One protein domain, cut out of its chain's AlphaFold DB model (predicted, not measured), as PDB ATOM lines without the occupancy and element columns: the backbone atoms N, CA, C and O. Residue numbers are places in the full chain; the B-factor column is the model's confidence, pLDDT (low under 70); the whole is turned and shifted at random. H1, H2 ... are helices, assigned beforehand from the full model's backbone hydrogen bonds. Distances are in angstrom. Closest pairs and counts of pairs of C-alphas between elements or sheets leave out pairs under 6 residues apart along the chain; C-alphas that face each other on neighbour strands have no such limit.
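AT A GLANCE: This is residues 473 to 592 of the 906 residues of an uncharacterized protein of Monilinia fructigena (UniProt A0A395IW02). Three helices, H2, H3 and H4, make an up-and-down bundle, and the short H1 packs at a slant on H2 and H3. H4 is the longest and runs on past the ends of the other two, and residues 584 to 590, from its last two residues into the tail, stick out. The printed part has 120 residues with four named helices, H1, H2, H3 and H4 in that order, and no named strand. The class is all helix. The whole is loose, with a radius of gyration of the C-alphas of 17.1 A, and elongated, spanning 62 by 34 by 20 A.

HOW THE PARTS SIT: H1, residues 473 to 480, touches H2, residues 500 to 516, at a steep tilt of 43 degrees, the same way. The closest C-alphas are those of Leu 474 and Ala 507, 6.9 A apart, and H2 touches H1 with residues 506 to 510 alone. H1 also touches H3, residues 529 to 549, at a steep tilt of 50 degrees, opposite ways; the closest C-alphas, of Val 478 and Leu 543, are 5.4 A apart. H2 and H3 form a helical hairpin at a shallow tilt of 8 degrees, with the closest C-alphas, of Ile 514 and Arg 536, 6.0 A apart. H4, residues 556 to 585, forms a second helical hairpin with H3 at a shallow tilt of 23 degrees, and the closest C-alphas are those of Ala 537 and Met 569, 5.5 A apart. H4 touches H2 with residues 558 to 569 alone, the same way at a shallow tilt of 16 degrees; the closest C-alphas, of Leu 508 and Leu 562, are 6.3 A apart. H1 and H4 are apart. In H1, H2, H3 and H4 every O i to N i+4 pair is within hydrogen-bond range.

IN THESE COORDINATES: H1 begins at C-alpha 473, at (153.723, 141.940, 153.959). H2 begins at C-alpha 500, at (158.013, 129.466, 151.882), and is 24.0 A from first to last C-alpha. H3 measures 30.2 A in the same way. H4 measures 43.8 A and ends at C-alpha 585, at (113.320, 141.654, 134.980).

THE WHOLE: The two C-alphas farthest apart are those of Glu 495 and Gly 589, 62.3 A. The printed part has no cut. The links from H1 to H2, 19 residues, and from H2 to H3, 12 residues, are long, and that from H3 to H4, 6 residues, is short. The mean pLDDT of the printed part is 83.5; residues 484 to 485, 491 to 497, 524 to 527 and 588 to 592 are under 70.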
ATOM      1  N   LYS A 473     153.043 141.684 155.241       82.62
ATOM      2  CA  LYS A 473     153.723 141.940 153.959       82.62
ATOM      3  C   LYS A 473     152.889 141.543 152.741       82.62
ATOM      4  O   LYS A 473     152.819 142.324 151.791       82.62
ATOM      5  N   LEU A 474     152.209 140.396 152.774       87.50
ATOM      6  CA  LEU A 474     151.273 140.007 151.714       87.50
ATOM      7  C   LEU A 474     150.096 140.988 151.610       87.50
ATOM      8  O   LEU A 474     149.731 141.372 150.505       87.50
ATOM      9  N   GLU A 475     149.540 141.463 152.727       87.75
ATOM     10  CA  GLU A 475     148.487 142.489 152.738       87.75
ATOM     11  C   GLU A 475     148.958 143.807 152.112       87.75
ATOM     12  O   GLU A 475     148.275 144.358 151.243       87.75
ATOM     13  N   GLN A 476     150.151 144.286 152.488       83.56
ATOM     14  CA  GLN A 476     150.767 145.464 151.874       83.56
ATOM     15  C   GLN A 476     150.900 145.294 150.347       83.56
ATOM     16  O   GLN A 476     150.486 146.173 149.584       83.56
ATOM     17  N   ALA A 477     151.412 144.148 149.888       85.81
ATOM     18  CA  ALA A 477     151.580 143.852 148.468       85.81
ATOM     19  C   ALA A 477     150.243 143.737 147.707       85.81
ATOM     20  O   ALA A 477     150.123 144.258 146.598       85.81
ATOM     21  N   VAL A 478     149.231 143.097 148.300       88.50
ATOM     22  CA  VAL A 478     147.920 142.850 147.677       88.50
ATOM     23  C   VAL A 478     147.077 144.116 147.574       88.50
ATOM     24  O   VAL A 478     146.492 144.371 146.524       88.50
ATOM     25  N   PHE A 479     146.989 144.910 148.644       86.56
ATOM     26  CA  PHE A 479     146.065 146.048 148.690       86.56
ATOM     27  C   PHE A 479     146.674 147.364 148.196       86.56
ATOM     28  O   PHE A 479     145.924 148.262 147.810       86.56
ATOM     29  N   PHE A 480     148.007 147.484 148.164       83.25
ATOM     30  CA  PHE A 480     148.696 148.703 147.724       83.25
ATOM     31  C   PHE A 480     149.672 148.490 146.554       83.25
ATOM     32  O   PHE A 480     149.955 149.445 145.827       83.25
ATOM     33  N   GLY A 481     150.157 147.267 146.314       76.69
ATOM     34  CA  GLY A 481     151.143 146.982 145.263       76.69
ATOM     35  C   GLY A 481     150.617 147.108 143.829       76.69
ATOM     36  O   GLY A 481     151.390 147.410 142.921       76.69
ATOM     37  N   THR A 482     149.306 146.952 143.610       74.19
ATOM     38  CA  THR A 482     148.654 147.189 142.304       74.19
ATOM     39  C   THR A 482     148.086 148.602 142.142       74.19
ATOM     40  O   THR A 482     147.470 148.919 141.120       74.19
ATOM     41  N   MET A 483     148.339 149.500 143.102       73.69
ATOM     42  CA  MET A 483     147.963 150.907 142.992       73.69
ATOM     43  C   MET A 483     148.807 151.622 141.927       73.69
ATOM     44  O   MET A 483     150.033 151.713 142.021       73.69
ATOM     45  N   ALA A 484     148.142 152.178 140.912       62.22
ATOM     46  CA  ALA A 484     148.805 152.925 139.849       62.22
ATOM     47  C   ALA A 484     149.608 154.117 140.409       62.22
ATOM     48  O   ALA A 484     149.095 154.898 141.208       62.22
ATOM     49  N   GLN A 485     150.853 154.270 139.942       66.62
ATOM     50  CA  GLN A 485     151.821 155.276 140.410       66.62
ATOM     51  C   GLN A 485     152.246 155.154 141.890       66.62
ATOM     52  O   GLN A 485     152.713 156.141 142.465       66.62
ATOM     53  N   ASN A 486     152.133 153.972 142.510       74.75
ATOM     54  CA  ASN A 486     152.790 153.708 143.792       74.75
ATOM     55  C   ASN A 486     154.315 153.548 143.580       74.75
ATOM     56  O   ASN A 486     154.718 152.648 142.838       74.75
ATOM     57  N   PRO A 487     155.172 154.401 144.179       73.94
ATOM     58  CA  PRO A 487     156.625 154.328 144.008       73.94
ATOM     59  C   PRO A 487     157.288 153.267 144.902       73.94
ATOM     60  O   PRO A 487     158.503 153.091 144.828       73.94
ATOM     61  N   LEU A 488     156.520 152.591 145.765       80.88
ATOM     62  CA  LEU A 488     157.034 151.612 146.719       80.88
ATOM     63  C   LEU A 488     157.207 150.222 146.094       80.88
ATOM     64  O   LEU A 488     156.384 149.766 145.294       80.88
ATOM     65  N   SER A 489     158.290 149.551 146.476       79.62
ATOM     66  CA  SER A 489     158.570 148.156 146.153       79.62
ATOM     67  C   SER A 489     157.952 147.246 147.210       79.62
ATOM     68  O   SER A 489     158.136 147.444 148.409       79.62
ATOM     69  N   PHE A 490     157.232 146.222 146.754       80.25
ATOM     70  CA  PHE A 490     156.623 145.193 147.607       80.25
ATOM     71  C   PHE A 490     157.209 143.801 147.336       80.25
ATOM     72  O   PHE A 490     156.692 142.810 147.834       80.25
ATOM     73  N   SER A 491     158.276 143.704 146.536       66.44
ATOM     74  CA  SER A 491     158.832 142.434 146.037       66.44
ATOM     75  C   SER A 491     159.520 141.569 147.102       66.44
ATOM     76  O   SER A 491     159.877 140.433 146.809       66.44
ATOM     77  N   GLY A 492     159.698 142.093 148.318       65.19
ATOM     78  CA  GLY A 492     160.440 141.450 149.402       65.19
ATOM     79  C   GLY A 492     161.951 141.663 149.275       65.19
ATOM     80  O   GLY A 492     162.569 141.293 148.278       65.19
ATOM     81  N   ARG A 493     162.555 142.249 150.312       66.81
ATOM     82  CA  ARG A 493     164.014 142.301 150.492       66.81
ATOM     83  C   ARG A 493     164.525 140.892 150.829       66.81
ATOM     84  O   ARG A 493     163.862 140.235 151.633       66.81
ATOM     85  N   PRO A 494     165.652 140.405 150.273       62.03
ATOM     86  CA  PRO A 494     166.181 139.078 150.608       62.03
ATOM     87  C   PRO A 494     166.478 138.922 152.106       62.03
ATOM     88  O   PRO A 494     166.313 137.835 152.649       62.03
ATOM     89  N   GLU A 495     166.816 140.014 152.795       64.31
ATOM     90  CA  GLU A 495     167.046 140.042 154.244       64.31
ATOM     91  C   GLU A 495     165.760 139.939 155.096       64.31
ATOM     92  O   GLU A 495     165.831 139.767 156.311       64.31
ATOM     93  N   LEU A 496     164.583 140.034 154.466       62.34
ATOM     94  CA  LEU A 496     163.251 139.932 155.078       62.34
ATOM     95  C   LEU A 496     162.415 138.789 154.460       62.34
ATOM     96  O   LEU A 496     161.184 138.829 154.487       62.34
ATOM     97  N   GLN A 497     163.057 137.779 153.861       69.31
ATOM     98  CA  GLN A 497     162.350 136.624 153.301       69.31
ATOM     99  C   GLN A 497     161.961 135.614 154.387       69.31
ATOM    100  O   GLN A 497     162.792 134.880 154.917       69.31
ATOM    101  N   PHE A 498     160.660 135.556 154.668       79.94
ATOM    102  CA  PHE A 498     160.025 134.483 155.435       79.94
ATOM    103  C   PHE A 498     160.167 133.128 154.711       79.94
ATOM    104  O   PHE A 498     160.233 133.096 153.475       79.94
ATOM    105  N   PRO A 499     160.190 131.989 155.430       84.44
ATOM    106  CA  PRO A 499     160.212 130.673 154.798       84.44
ATOM    107  C   PRO A 499     158.957 130.451 153.937       84.44
ATOM    108  O   PRO A 499     157.867 130.926 154.254       84.44
ATOM    109  N   ALA A 500     159.097 129.688 152.847       85.06
ATOM    110  CA  ALA A 500     158.013 129.466 151.882       85.06
ATOM    111  C   ALA A 500     156.751 128.817 152.491       85.06
ATOM    112  O   ALA A 500     155.657 128.990 151.956       85.06
ATOM    113  N   GLU A 501     156.909 128.108 153.612       87.38
ATOM    114  CA  GLU A 501     155.832 127.541 154.426       87.38
ATOM    115  C   GLU A 501     155.013 128.638 155.130       87.38
ATOM    116  O   GLU A 501     153.815 128.735 154.880       87.38
ATOM    117  N   GLU A 502     155.652 129.551 155.877       87.44
ATOM    118  CA  GLU A 502     154.980 130.698 156.522       87.44
ATOM    119  C   GLU A 502     154.292 131.603 155.487       87.44
ATOM    120  O   GLU A 502     153.156 132.030 155.685       87.44
ATOM    121  N   ILE A 503     154.934 131.854 154.336       88.25
ATOM    122  CA  ILE A 503     154.303 132.609 153.239       88.25
ATOM    123  C   ILE A 503     153.078 131.857 152.692       88.25
ATOM    124  O   ILE A 503     152.079 132.487 152.338       88.25
ATOM    125  N   GLY A 504     153.125 130.525 152.629       89.25
ATOM    126  CA  GLY A 504     152.002 129.687 152.215       89.25
ATOM    127  C   GLY A 504     150.825 129.741 153.187       89.25
ATOM    128  O   GLY A 504     149.691 129.953 152.751       89.25
ATOM    129  N   GLU A 505     151.085 129.621 154.489       91.12
ATOM    130  CA  GLU A 505     150.065 129.745 155.536       91.12
ATOM    131  C   GLU A 505     149.458 131.152 155.571       91.12
ATOM    132  O   GLU A 505     148.237 131.301 155.507       91.12
ATOM    133  N   ALA A 506     150.293 132.192 155.557       90.69
ATOM    134  CA  ALA A 506     149.856 133.584 155.547       90.69
ATOM    135  C   ALA A 506     149.044 133.945 154.289       90.69
ATOM    136  O   ALA A 506     148.038 134.654 154.371       90.69
ATOM    137  N   ALA A 507     149.433 133.429 153.117       93.25
ATOM    138  CA  ALA A 507     148.656 133.578 151.888       93.25
ATOM    139  C   ALA A 507     147.304 132.861 151.979       93.25
ATOM    140  O   ALA A 507     146.289 133.387 151.511       93.25
ATOM    141  N   LEU A 508     147.272 131.669 152.582       93.88
ATOM    142  CA  LEU A 508     146.043 130.920 152.796       93.88
ATOM    143  C   LEU A 508     145.092 131.681 153.728       93.88
ATOM    144  O   LEU A 508     143.926 131.869 153.370       93.88
ATOM    145  N   GLU A 509     145.586 132.158 154.870       94.00
ATOM    146  CA  GLU A 509     144.838 132.949 155.848       94.00
ATOM    147  C   GLU A 509     144.256 134.219 155.209       94.00
ATOM    148  O   GLU A 509     143.038 134.414 155.220       94.00
ATOM    149  N   LEU A 510     145.094 135.024 154.546       93.50
ATOM    150  CA  LEU A 510     144.670 136.231 153.834       93.50
ATOM    151  C   LEU A 510     143.621 135.918 152.752       93.50
ATOM    152  O   LEU A 510     142.618 136.627 152.621       93.50
ATOM    153  N   SER A 511     143.786 134.818 152.005       95.69
ATOM    154  CA  SER A 511     142.784 134.397 151.020       95.69
ATOM    155  C   SER A 511     141.438 134.047 151.667       95.69
ATOM    156  O   SER A 511     140.386 134.389 151.123       95.69
ATOM    157  N   LEU A 512     141.450 133.419 152.848       93.75
ATOM    158  CA  LEU A 512     140.246 133.073 153.600       93.75
ATOM    159  C   LEU A 512     139.580 134.320 154.189       93.75
ATOM    160  O   LEU A 512     138.356 134.421 154.135       93.75
ATOM    161  N   GLU A 513     140.336 135.303 154.675       92.12
ATOM    162  CA  GLU A 513     139.781 136.577 155.148       92.12
ATOM    163  C   GLU A 513     139.173 137.414 154.020       92.12
ATOM    164  O   GLU A 513     138.103 138.003 154.208       92.12
ATOM    165  N   ILE A 514     139.776 137.409 152.825       92.56
ATOM    166  CA  ILE A 514     139.171 138.004 151.625       92.56
ATOM    167  C   ILE A 514     137.896 137.234 151.227       92.56
ATOM    168  O   ILE A 514     136.884 137.859 150.900       92.56
ATOM    169  N   VAL A 515     137.869 135.897 151.315       90.62
ATOM    170  CA  VAL A 515     136.661 135.069 151.071       90.62
ATOM    171  C   VAL A 515     135.589 135.229 152.164       90.62
ATOM    172  O   VAL A 515     134.402 135.077 151.874       90.62
ATOM    173  N   GLN A 516     135.955 135.635 153.380       88.38
ATOM    174  CA  GLN A 516     135.027 135.861 154.499       88.38
ATOM    175  C   GLN A 516     134.639 137.340 154.704       88.38
ATOM    176  O   GLN A 516     133.749 137.626 155.497       88.38
ATOM    177  N   SER A 517     135.233 138.281 153.959       85.88
ATOM    178  CA  SER A 517     135.068 139.743 154.145       85.88
ATOM    179  C   SER A 517     135.538 140.256 155.519       85.88
ATOM    180  O   SER A 517     134.984 141.220 156.041       85.88
ATOM    181  N   LYS A 518     136.547 139.600 156.110       86.31
ATOM    182  CA  LYS A 518     137.125 139.960 157.420       86.31
ATOM    183  C   LYS A 518     138.258 140.985 157.335       86.31
ATOM    184  O   LYS A 518     138.521 141.674 158.313       86.31
ATOM    185  N   THR A 519     138.920 141.076 156.182       84.44
ATOM    186  CA  THR A 519     140.075 141.961 155.978       84.44
ATOM    187  C   THR A 519     139.704 143.448 156.156       84.44
ATOM    188  O   THR A 519     138.723 143.903 155.559       84.44
ATOM    189  N   PRO A 520     140.478 144.245 156.920       81.44
ATOM    190  CA  PRO A 520     140.171 145.659 157.167       81.44
ATOM    191  C   PRO A 520     140.384 146.554 155.934       81.44
ATOM    192  O   PRO A 520     139.929 147.698 155.915       81.44
ATOM    193  N   PHE A 521     141.062 146.050 154.898       82.06
ATOM    194  CA  PHE A 521     141.391 146.798 153.682       82.06
ATOM    195  C   PHE A 521     140.240 146.850 152.659       82.06
ATOM    196  O   PHE A 521     140.270 147.672 151.743       82.06
ATOM    197  N   ILE A 522     139.196 146.023 152.819       82.19
ATOM    198  CA  ILE A 522     137.987 146.054 151.981       82.19
ATOM    199  C   ILE A 522     136.779 146.449 152.850       82.19
ATOM    200  O   ILE A 522     136.395 145.682 153.730       82.19
ATOM    201  N   PRO A 523     136.129 147.608 152.607       75.75
ATOM    202  CA  PRO A 523     134.973 148.036 153.390       75.75
ATOM    203  C   PRO A 523     133.797 147.051 153.314       75.75
ATOM    204  O   PRO A 523     133.171 146.891 152.260       75.75
ATOM    205  N   SER A 524     133.467 146.459 154.467       66.31
ATOM    206  CA  SER A 524     132.360 145.510 154.661       66.31
ATOM    207  C   SER A 524     130.998 146.069 154.234       66.31
ATOM    208  O   SER A 524     130.142 145.326 153.756       66.31
ATOM    209  N   VAL A 525     130.819 147.390 154.335       64.38
ATOM    210  CA  VAL A 525     129.707 148.129 153.727       64.38
ATOM    211  C   VAL A 525     130.189 148.766 152.423       64.38
ATOM    212  O   VAL A 525     130.975 149.712 152.423       64.38
ATOM    213  N   SER A 526     129.692 148.252 151.299       64.69
ATOM    214  CA  SER A 526     129.979 148.740 149.945       64.69
ATOM    215  C   SER A 526     128.680 149.113 149.223       64.69
ATOM    216  O   SER A 526     127.646 148.489 149.443       64.69
ATOM    217  N   ALA A 527     128.726 150.107 148.327       68.50
ATOM    218  CA  ALA A 527     127.538 150.655 147.650       68.50
ATOM    219  C   ALA A 527     126.813 149.669 146.705       68.50
ATOM    220  O   ALA A 527     125.674 149.911 146.316       68.50
ATOM    221  N   SER A 528     127.466 148.566 146.331       82.12
ATOM    222  CA  SER A 528     126.872 147.429 145.625       82.12
ATOM    223  C   SER A 528     127.604 146.146 146.014       82.12
ATOM    224  O   SER A 528     128.837 146.130 146.097       82.12
ATOM    225  N   LEU A 529     126.857 145.052 146.196       83.69
ATOM    226  CA  LEU A 529     127.431 143.725 146.427       83.69
ATOM    227  C   LEU A 529     128.249 143.246 145.217       83.69
ATOM    228  O   LEU A 529     129.304 142.647 145.399       83.69
ATOM    229  N   GLU A 530     127.854 143.598 143.990       85.44
ATOM    230  CA  GLU A 530     128.631 143.282 142.785       85.44
ATOM    231  C   GLU A 530     130.021 143.947 142.823       85.44
ATOM    232  O   GLU A 530     131.035 143.316 142.527       85.44
ATOM    233  N   GLN A 531     130.083 145.217 143.244       86.06
ATOM    234  CA  GLN A 531     131.337 145.962 143.386       86.06
ATOM    235  C   GLN A 531     132.208 145.388 144.516       86.06
ATOM    236  O   GLN A 531     133.431 145.338 144.384       86.06
ATOM    237  N   HIS A 532     131.587 144.920 145.603       88.25
ATOM    238  CA  HIS A 532     132.271 144.261 146.715       88.25
ATOM    239  C   HIS A 532     132.889 142.918 146.293       88.25
ATOM    240  O   HIS A 532     134.079 142.690 146.512       88.25
ATOM    241  N   LEU A 533     132.114 142.059 145.619       89.69
ATOM    242  CA  LEU A 533     132.582 140.773 145.093       89.69
ATOM    243  C   LEU A 533     133.712 140.965 144.068       89.69
ATOM    244  O   LEU A 533     134.749 140.313 144.182       89.69
ATOM    245  N   LYS A 534     133.580 141.935 143.150       89.56
ATOM    246  CA  LYS A 534     134.632 142.299 142.181       89.56
ATOM    247  C   LYS A 534     135.928 142.779 142.845       89.56
ATOM    248  O   LYS A 534     136.996 142.317 142.457       89.56
ATOM    249  N   ARG A 535     135.859 143.655 143.861       89.12
ATOM    250  CA  ARG A 535     137.045 144.099 144.633       89.12
ATOM    251  C   ARG A 535     137.760 142.920 145.304       89.12
ATOM    252  O   ARG A 535     138.981 142.832 145.255       89.12
ATOM    253  N   ARG A 536     136.999 141.987 145.880       92.12
ATOM    254  CA  ARG A 536     137.522 140.798 146.572       92.12
ATOM    255  C   ARG A 536     138.128 139.770 145.607       92.12
ATOM    256  O   ARG A 536     139.194 139.235 145.886       92.12
ATOM    257  N   ALA A 537     137.509 139.550 144.446       91.94
ATOM    258  CA  ALA A 537     138.081 138.725 143.382       91.94
ATOM    259  C   ALA A 537     139.394 139.317 142.827       91.94
ATOM    260  O   ALA A 537     140.349 138.577 142.603       91.94
ATOM    261  N   ALA A 538     139.470 140.646 142.668       91.75
ATOM    262  CA  ALA A 538     140.697 141.325 142.247       91.75
ATOM    263  C   ALA A 538     141.835 141.154 143.270       91.75
ATOM    264  O   ALA A 538     142.937 140.785 142.879       91.75
ATOM    265  N   ALA A 539     141.557 141.308 144.570       92.25
ATOM    266  CA  ALA A 539     142.553 141.102 145.629       92.25
ATOM    267  C   ALA A 539     143.132 139.670 145.640       92.25
ATOM    268  O   ALA A 539     144.340 139.495 145.772       92.25
ATOM    269  N   LEU A 540     142.305 138.638 145.420       94.38
ATOM    270  CA  LEU A 540     142.798 137.258 145.265       94.38
ATOM    271  C   LEU A 540     143.633 137.069 143.987       94.38
ATOM    272  O   LEU A 540     144.617 136.329 143.995       94.38
ATOM    273  N   GLN A 541     143.274 137.751 142.895       92.44
ATOM    274  CA  GLN A 541     144.075 137.741 141.670       92.44
ATOM    275  C   GLN A 541     145.435 138.427 141.880       92.44
ATOM    276  O   GLN A 541     146.440 137.963 141.347       92.44
ATOM    277  N   ASP A 542     145.476 139.511 142.652       90.38
ATOM    278  CA  ASP A 542     146.694 140.265 142.953       90.38
ATOM    279  C   ASP A 542     147.610 139.507 143.927       90.38
ATOM    280  O   ASP A 542     148.819 139.457 143.696       90.38
ATOM    281  N   LEU A 543     147.045 138.781 144.900       92.19
ATOM    282  CA  LEU A 543     147.772 137.805 145.723       92.19
ATOM    283  C   LEU A 543     148.439 136.727 144.854       92.19
ATOM    284  O   LEU A 543     149.635 136.470 144.989       92.19
ATOM    285  N   ALA A 544     147.701 136.143 143.904       91.00
ATOM    286  CA  ALA A 544     148.243 135.142 142.986       91.00
ATOM    287  C   ALA A 544     149.326 135.705 142.039       91.00
ATOM    288  O   ALA A 544     150.299 135.009 141.740       91.00
ATOM    289  N   LYS A 545     149.203 136.965 141.587       88.88
ATOM    290  CA  LYS A 545     150.258 137.660 140.820       88.88
ATOM    291  C   LYS A 545     151.511 137.867 141.668       88.88
ATOM    292  O   LYS A 545     152.606 137.581 141.192       88.88
ATOM    293  N   HIS A 546     151.354 138.343 142.903       88.12
ATOM    294  CA  HIS A 546     152.464 138.646 143.800       88.12
ATOM    295  C   HIS A 546     153.247 137.382 144.185       88.12
ATOM    296  O   HIS A 546     154.453 137.342 143.959       88.12
ATOM    297  N   LEU A 547     152.568 136.316 144.628       88.56
ATOM    298  CA  LEU A 547     153.192 135.020 144.950       88.56
ATOM    299  C   LEU A 547     153.939 134.400 143.757       88.56
ATOM    300  O   LEU A 547     154.964 133.742 143.926       88.56
ATOM    301  N   LYS A 548     153.446 134.625 142.530       87.56
ATOM    302  CA  LYS A 548     154.138 134.217 141.300       87.56
ATOM    303  C   LYS A 548     155.370 135.083 141.009       87.56
ATOM    304  O   LYS A 548     156.351 134.560 140.491       87.56
ATOM    305  N   ALA A 549     155.321 136.381 141.307       83.62
ATOM    306  CA  ALA A 549     156.426 137.312 141.078       83.62
ATOM    307  C   ALA A 549     157.574 137.134 142.087       83.62
ATOM    308  O   ALA A 549     158.731 137.283 141.709       83.62
ATOM    309  N   THR A 550     157.268 136.769 143.336       82.00
ATOM    310  CA  THR A 550     158.266 136.456 144.375       82.00
ATOM    311  C   THR A 550     158.855 135.046 144.258       82.00
ATOM    312  O   THR A 550     159.815 134.728 144.952       82.00
ATOM    313  N   GLY A 551     158.314 134.193 143.378       81.88
ATOM    314  CA  GLY A 551     158.863 132.863 143.085       81.88
ATOM    315  C   GLY A 551     158.711 131.833 144.212       81.88
ATOM    316  O   GLY A 551     159.405 130.818 144.205       81.88
ATOM    317  N   VAL A 552     157.822 132.079 145.179       83.56
ATOM    318  CA  VAL A 552     157.708 131.283 146.411       83.56
ATOM    319  C   VAL A 552     157.291 129.838 146.120       83.56
ATOM    320  O   VAL A 552     156.291 129.569 145.448       83.56
ATOM    321  N   ALA A 553     158.053 128.891 146.673       86.06
ATOM    322  CA  ALA A 553     157.891 127.452 146.476       86.06
ATOM    323  C   ALA A 553     156.732 126.859 147.305       86.06
ATOM    324  O   ALA A 553     156.938 126.044 148.199       86.06
ATOM    325  N   LEU A 554     155.498 127.266 146.997       88.44
ATOM    326  CA  LEU A 554     154.286 126.755 147.644       88.44
ATOM    327  C   LEU A 554     154.084 125.253 147.386       88.44
ATOM    328  O   LEU A 554     154.287 124.768 146.268       88.44
ATOM    329  N   ASP A 555     153.577 124.516 148.372       89.69
ATOM    330  CA  ASP A 555     153.200 123.110 148.216       89.69
ATOM    331  C   ASP A 555     151.989 122.930 147.265       89.69
ATOM    332  O   ASP A 555     151.399 123.892 146.756       89.69
ATOM    333  N   ARG A 556     151.622 121.677 146.963       90.38
ATOM    334  CA  ARG A 556     150.490 121.372 146.068       90.38
ATOM    335  C   ARG A 556     149.140 121.727 146.703       90.38
ATOM    336  O   ARG A 556     148.292 122.298 146.022       90.38
ATOM    337  N   VAL A 557     148.922 121.378 147.965       90.69
ATOM    338  CA  VAL A 557     147.642 121.519 148.672       90.69
ATOM    339  C   VAL A 557     147.301 122.994 148.890       90.69
ATOM    340  O   VAL A 557     146.176 123.397 148.593       90.69
ATOM    341  N   THR A 558     148.254 123.822 149.326       90.38
ATOM    342  CA  THR A 558     148.031 125.271 149.487       90.38
ATOM    343  C   THR A 558     147.708 125.936 148.155       90.38
ATOM    344  O   THR A 558     146.742 126.694 148.077       90.38
ATOM    345  N   ARG A 559     148.410 125.584 147.064       91.38
ATOM    346  CA  ARG A 559     148.077 126.077 145.713       91.38
ATOM    347  C   ARG A 559     146.639 125.750 145.301       91.38
ATOM    348  O   ARG A 559     145.940 126.645 144.830       91.38
ATOM    349  N   TRP A 560     146.165 124.521 145.524       92.12
ATOM    350  CA  TRP A 560     144.770 124.160 145.236       92.12
ATOM    351  C   TRP A 560     143.768 124.909 146.128       92.12
ATOM    352  O   TRP A 560     142.761 125.394 145.619       92.12
ATOM    353  N   LYS A 561     144.047 125.084 147.428       92.19
ATOM    354  CA  LYS A 561     143.180 125.860 148.338       92.19
ATOM    355  C   LYS A 561     143.096 127.350 147.947       92.19
ATOM    356  O   LYS A 561     142.010 127.927 148.009       92.19
ATOM    357  N   LEU A 562     144.203 127.957 147.508       93.44
ATOM    358  CA  LEU A 562     144.243 129.342 147.014       93.44
ATOM    359  C   LEU A 562     143.425 129.514 145.722       93.44
ATOM    360  O   LEU A 562     142.614 130.438 145.628       93.44
ATOM    361  N   LEU A 563     143.588 128.604 144.753       93.38
ATOM    362  CA  LEU A 563     142.812 128.592 143.505       93.38
ATOM    363  C   LEU A 563     141.309 128.436 143.780       93.38
ATOM    364  O   LEU A 563     140.516 129.262 143.335       93.38
ATOM    365  N   TRP A 564     140.932 127.462 144.611       92.50
ATOM    366  CA  TRP A 564     139.554 127.206 145.047       92.50
ATOM    367  C   TRP A 564     138.891 128.436 145.691       92.50
ATOM    368  O   TRP A 564     137.712 128.714 145.459       92.50
ATOM    369  N   ASN A 565     139.643 129.223 146.465       93.50
ATOM    370  CA  ASN A 565     139.162 130.479 147.044       93.50
ATOM    371  C   ASN A 565     138.924 131.571 145.976       93.50
ATOM    372  O   ASN A 565     137.924 132.291 146.051       93.50
ATOM    373  N   ALA A 566     139.774 131.668 144.947       92.75
ATOM    374  CA  ALA A 566     139.580 132.589 143.820       92.75
ATOM    375  C   ALA A 566     138.416 132.171 142.895       92.75
ATOM    376  O   ALA A 566     137.612 133.012 142.472       92.75
ATOM    377  N   GLU A 567     138.274 130.873 142.630       92.44
ATOM    378  CA  GLU A 567     137.167 130.290 141.866       92.44
ATOM    379  C   GLU A 567     135.825 130.532 142.562       92.44
ATOM    380  O   GLU A 567     134.893 131.027 141.929       92.44
ATOM    381  N   LYS A 568     135.744 130.315 143.884       90.19
ATOM    382  CA  LYS A 568     134.565 130.650 144.702       90.19
ATOM    383  C   LYS A 568     134.142 132.110 144.566       90.19
ATOM    384  O   LYS A 568     132.958 132.380 144.378       90.19
ATOM    385  N   MET A 569     135.082 133.056 144.636       90.75
ATOM    386  CA  MET A 569     134.768 134.482 144.470       90.75
ATOM    387  C   MET A 569     134.287 134.816 143.053       90.75
ATOM    388  O   MET A 569     133.378 135.632 142.879       90.75
ATOM    389  N   THR A 570     134.852 134.156 142.043       89.44
ATOM    390  CA  THR A 570     134.436 134.300 140.643       89.44
ATOM    391  C   THR A 570     133.022 133.745 140.434       89.44
ATOM    392  O   THR A 570     132.153 134.452 139.921       89.44
ATOM    393  N   ALA A 571     132.745 132.535 140.928       88.88
ATOM    394  CA  ALA A 571     131.425 131.912 140.894       88.88
ATOM    395  C   ALA A 571     130.374 132.754 141.635       88.88
ATOM    396  O   ALA A 571     129.318 133.040 141.073       88.88
ATOM    397  N   ALA A 572     130.678 133.234 142.846       87.69
ATOM    398  CA  ALA A 572     129.792 134.113 143.611       87.69
ATOM    399  C   ALA A 572     129.466 135.418 142.860       87.69
ATOM    400  O   ALA A 572     128.319 135.862 142.871       87.69
ATOM    401  N   THR A 573     130.445 136.001 142.158       88.25
ATOM    402  CA  THR A 573     130.232 137.194 141.317       88.25
ATOM    403  C   THR A 573     129.259 136.903 140.170       88.25
ATOM    404  O   THR A 573     128.321 137.670 139.957       88.25
ATOM    405  N   ILE A 574     129.433 135.780 139.464       88.88
ATOM    406  CA  ILE A 574     128.577 135.382 138.332       88.88
ATOM    407  C   ILE A 574     127.158 135.015 138.800       88.88
ATOM    408  O   ILE A 574     126.178 135.394 138.158       88.88
ATOM    409  N   ILE A 575     127.030 134.311 139.931       86.56
ATOM    410  CA  ILE A 575     125.739 133.969 140.543       86.56
ATOM    411  C   ILE A 575     124.992 135.245 140.945       86.56
ATOM    412  O   ILE A 575     123.822 135.394 140.593       86.56
ATOM    413  N   TRP A 576     125.669 136.196 141.603       86.56
ATOM    414  CA  TRP A 576     125.068 137.486 141.950       86.56
ATOM    415  C   TRP A 576     124.619 138.268 140.712       86.56
ATOM    416  O   TRP A 576     123.500 138.771 140.692       86.56
ATOM    417  N   GLN A 577     125.439 138.333 139.658       87.56
ATOM    418  CA  GLN A 577     125.070 139.016 138.413       87.56
ATOM    419  C   GLN A 577     123.820 138.405 137.763       87.56
ATOM    420  O   GLN A 577     122.922 139.143 137.367       87.56
ATOM    421  N   ARG A 578     123.717 137.068 137.699       86.62
ATOM    422  CA  ARG A 578     122.517 136.387 137.179       86.62
ATOM    423  C   ARG A 578     121.280 136.628 138.049       86.62
ATOM    424  O   ARG A 578     120.192 136.810 137.507       86.62
ATOM    425  N   TYR A 579     121.442 136.645 139.372       83.19
ATOM    426  CA  TYR A 579     120.363 136.950 140.312       83.19
ATOM    427  C   TYR A 579     119.864 138.394 140.147       83.19
ATOM    428  O   TYR A 579     118.676 138.604 139.932       83.19
ATOM    429  N   ASP A 580     120.766 139.375 140.170       83.75
ATOM    430  CA  ASP A 580     120.457 140.802 140.013       83.75
ATOM    431  C   ASP A 580     119.785 141.087 138.654       83.75
ATOM    432  O   ASP A 580     118.758 141.761 138.607       83.75
ATOM    433  N   SER A 581     120.260 140.480 137.556       85.81
ATOM    434  CA  SER A 581     119.559 140.503 136.260       85.81
ATOM    435  C   SER A 581     118.118 139.984 136.356       85.81
ATOM    436  O   SER A 581     117.194 140.722 136.012       85.81
ATOM    437  N   ARG A 582     117.901 138.771 136.888       81.75
ATOM    438  CA  ARG A 582     116.555 138.176 137.011       81.75
ATOM    439  C   ARG A 582     115.632 139.000 137.918       81.75
ATOM    440  O   ARG A 582     114.448 139.120 137.631       81.75
ATOM    441  N   ILE A 583     116.147 139.605 138.991       77.50
ATOM    442  CA  ILE A 583     115.358 140.474 139.882       77.50
ATOM    443  C   ILE A 583     114.970 141.800 139.205       77.50
ATOM    444  O   ILE A 583     113.882 142.318 139.461       77.50
ATOM    445  N   ARG A 584     115.810 142.350 138.318       80.38
ATOM    446  CA  ARG A 584     115.482 143.560 137.535       80.38
ATOM    447  C   ARG A 584     114.415 143.312 136.468       80.38
ATOM    448  O   ARG A 584     113.683 144.242 136.139       80.38
ATOM    449  N   GLU A 585     114.336 142.090 135.949       81.88
ATOM    450  CA  GLU A 585     113.320 141.654 134.980       81.88
ATOM    451  C   GLU A 585     111.928 141.467 135.618       81.88
ATOM    452  O   GLU A 585     110.924 141.501 134.910       81.88
ATOM    453  N   LEU A 586     111.843 141.321 136.949       75.56
ATOM    454  CA  LEU A 586     110.573 141.134 137.657       75.56
ATOM    455  C   LEU A 586     109.790 142.457 137.858       75.56
ATOM    456  O   LEU A 586     110.395 143.505 138.140       75.56
ATOM    457  N   PRO A 587     108.438 142.416 137.776       77.12
ATOM    458  CA  PRO A 587     107.562 143.557 138.060       77.12
ATOM    459  C   PRO A 587     107.797 144.164 139.446       77.12
ATOM    460  O   PRO A 587     108.215 143.474 140.373       77.12
ATOM    461  N   GLU A 588     107.479 145.450 139.627       59.12
ATOM    462  CA  GLU A 588     107.916 146.218 140.810       59.12
ATOM    463  C   GLU A 588     107.383 145.692 142.160       59.12
ATOM    464  O   GLU A 588     107.985 145.984 143.191       59.12
ATOM    465  N   GLY A 589     106.315 144.881 142.164       63.16
ATOM    466  CA  GLY A 589     105.817 144.173 143.352       63.16
ATOM    467  C   GLY A 589     106.453 142.797 143.619       63.16
ATOM    468  O   GLY A 589     106.436 142.339 144.754       63.16
ATOM    469  N   GLN A 590     107.048 142.153 142.609       62.56
ATOM    470  CA  GLN A 590     107.546 140.765 142.663       62.56
ATOM    471  C   GLN A 590     109.082 140.666 142.745       62.56
ATOM    472  O   GLN A 590     109.651 139.592 142.582       62.56
ATOM    473  N   ARG A 591     109.794 141.767 143.026       63.78
ATOM    474  CA  ARG A 591     111.275 141.804 143.098       63.78
ATOM    475  C   ARG A 591     111.895 141.131 144.340       63.78
ATOM    476  O   ARG A 591     113.061 141.376 144.652       63.78
ATOM    477  N   ARG A 592     111.148 140.285 145.055       61.50
ATOM    478  CA  ARG A 592     111.676 139.367 146.075       61.50
ATOM    479  C   ARG A 592     111.803 137.969 145.466       61.50
ATOM    480  O   ARG A 592     110.916 137.496 144.767       61.50
TER     481      ARG A 592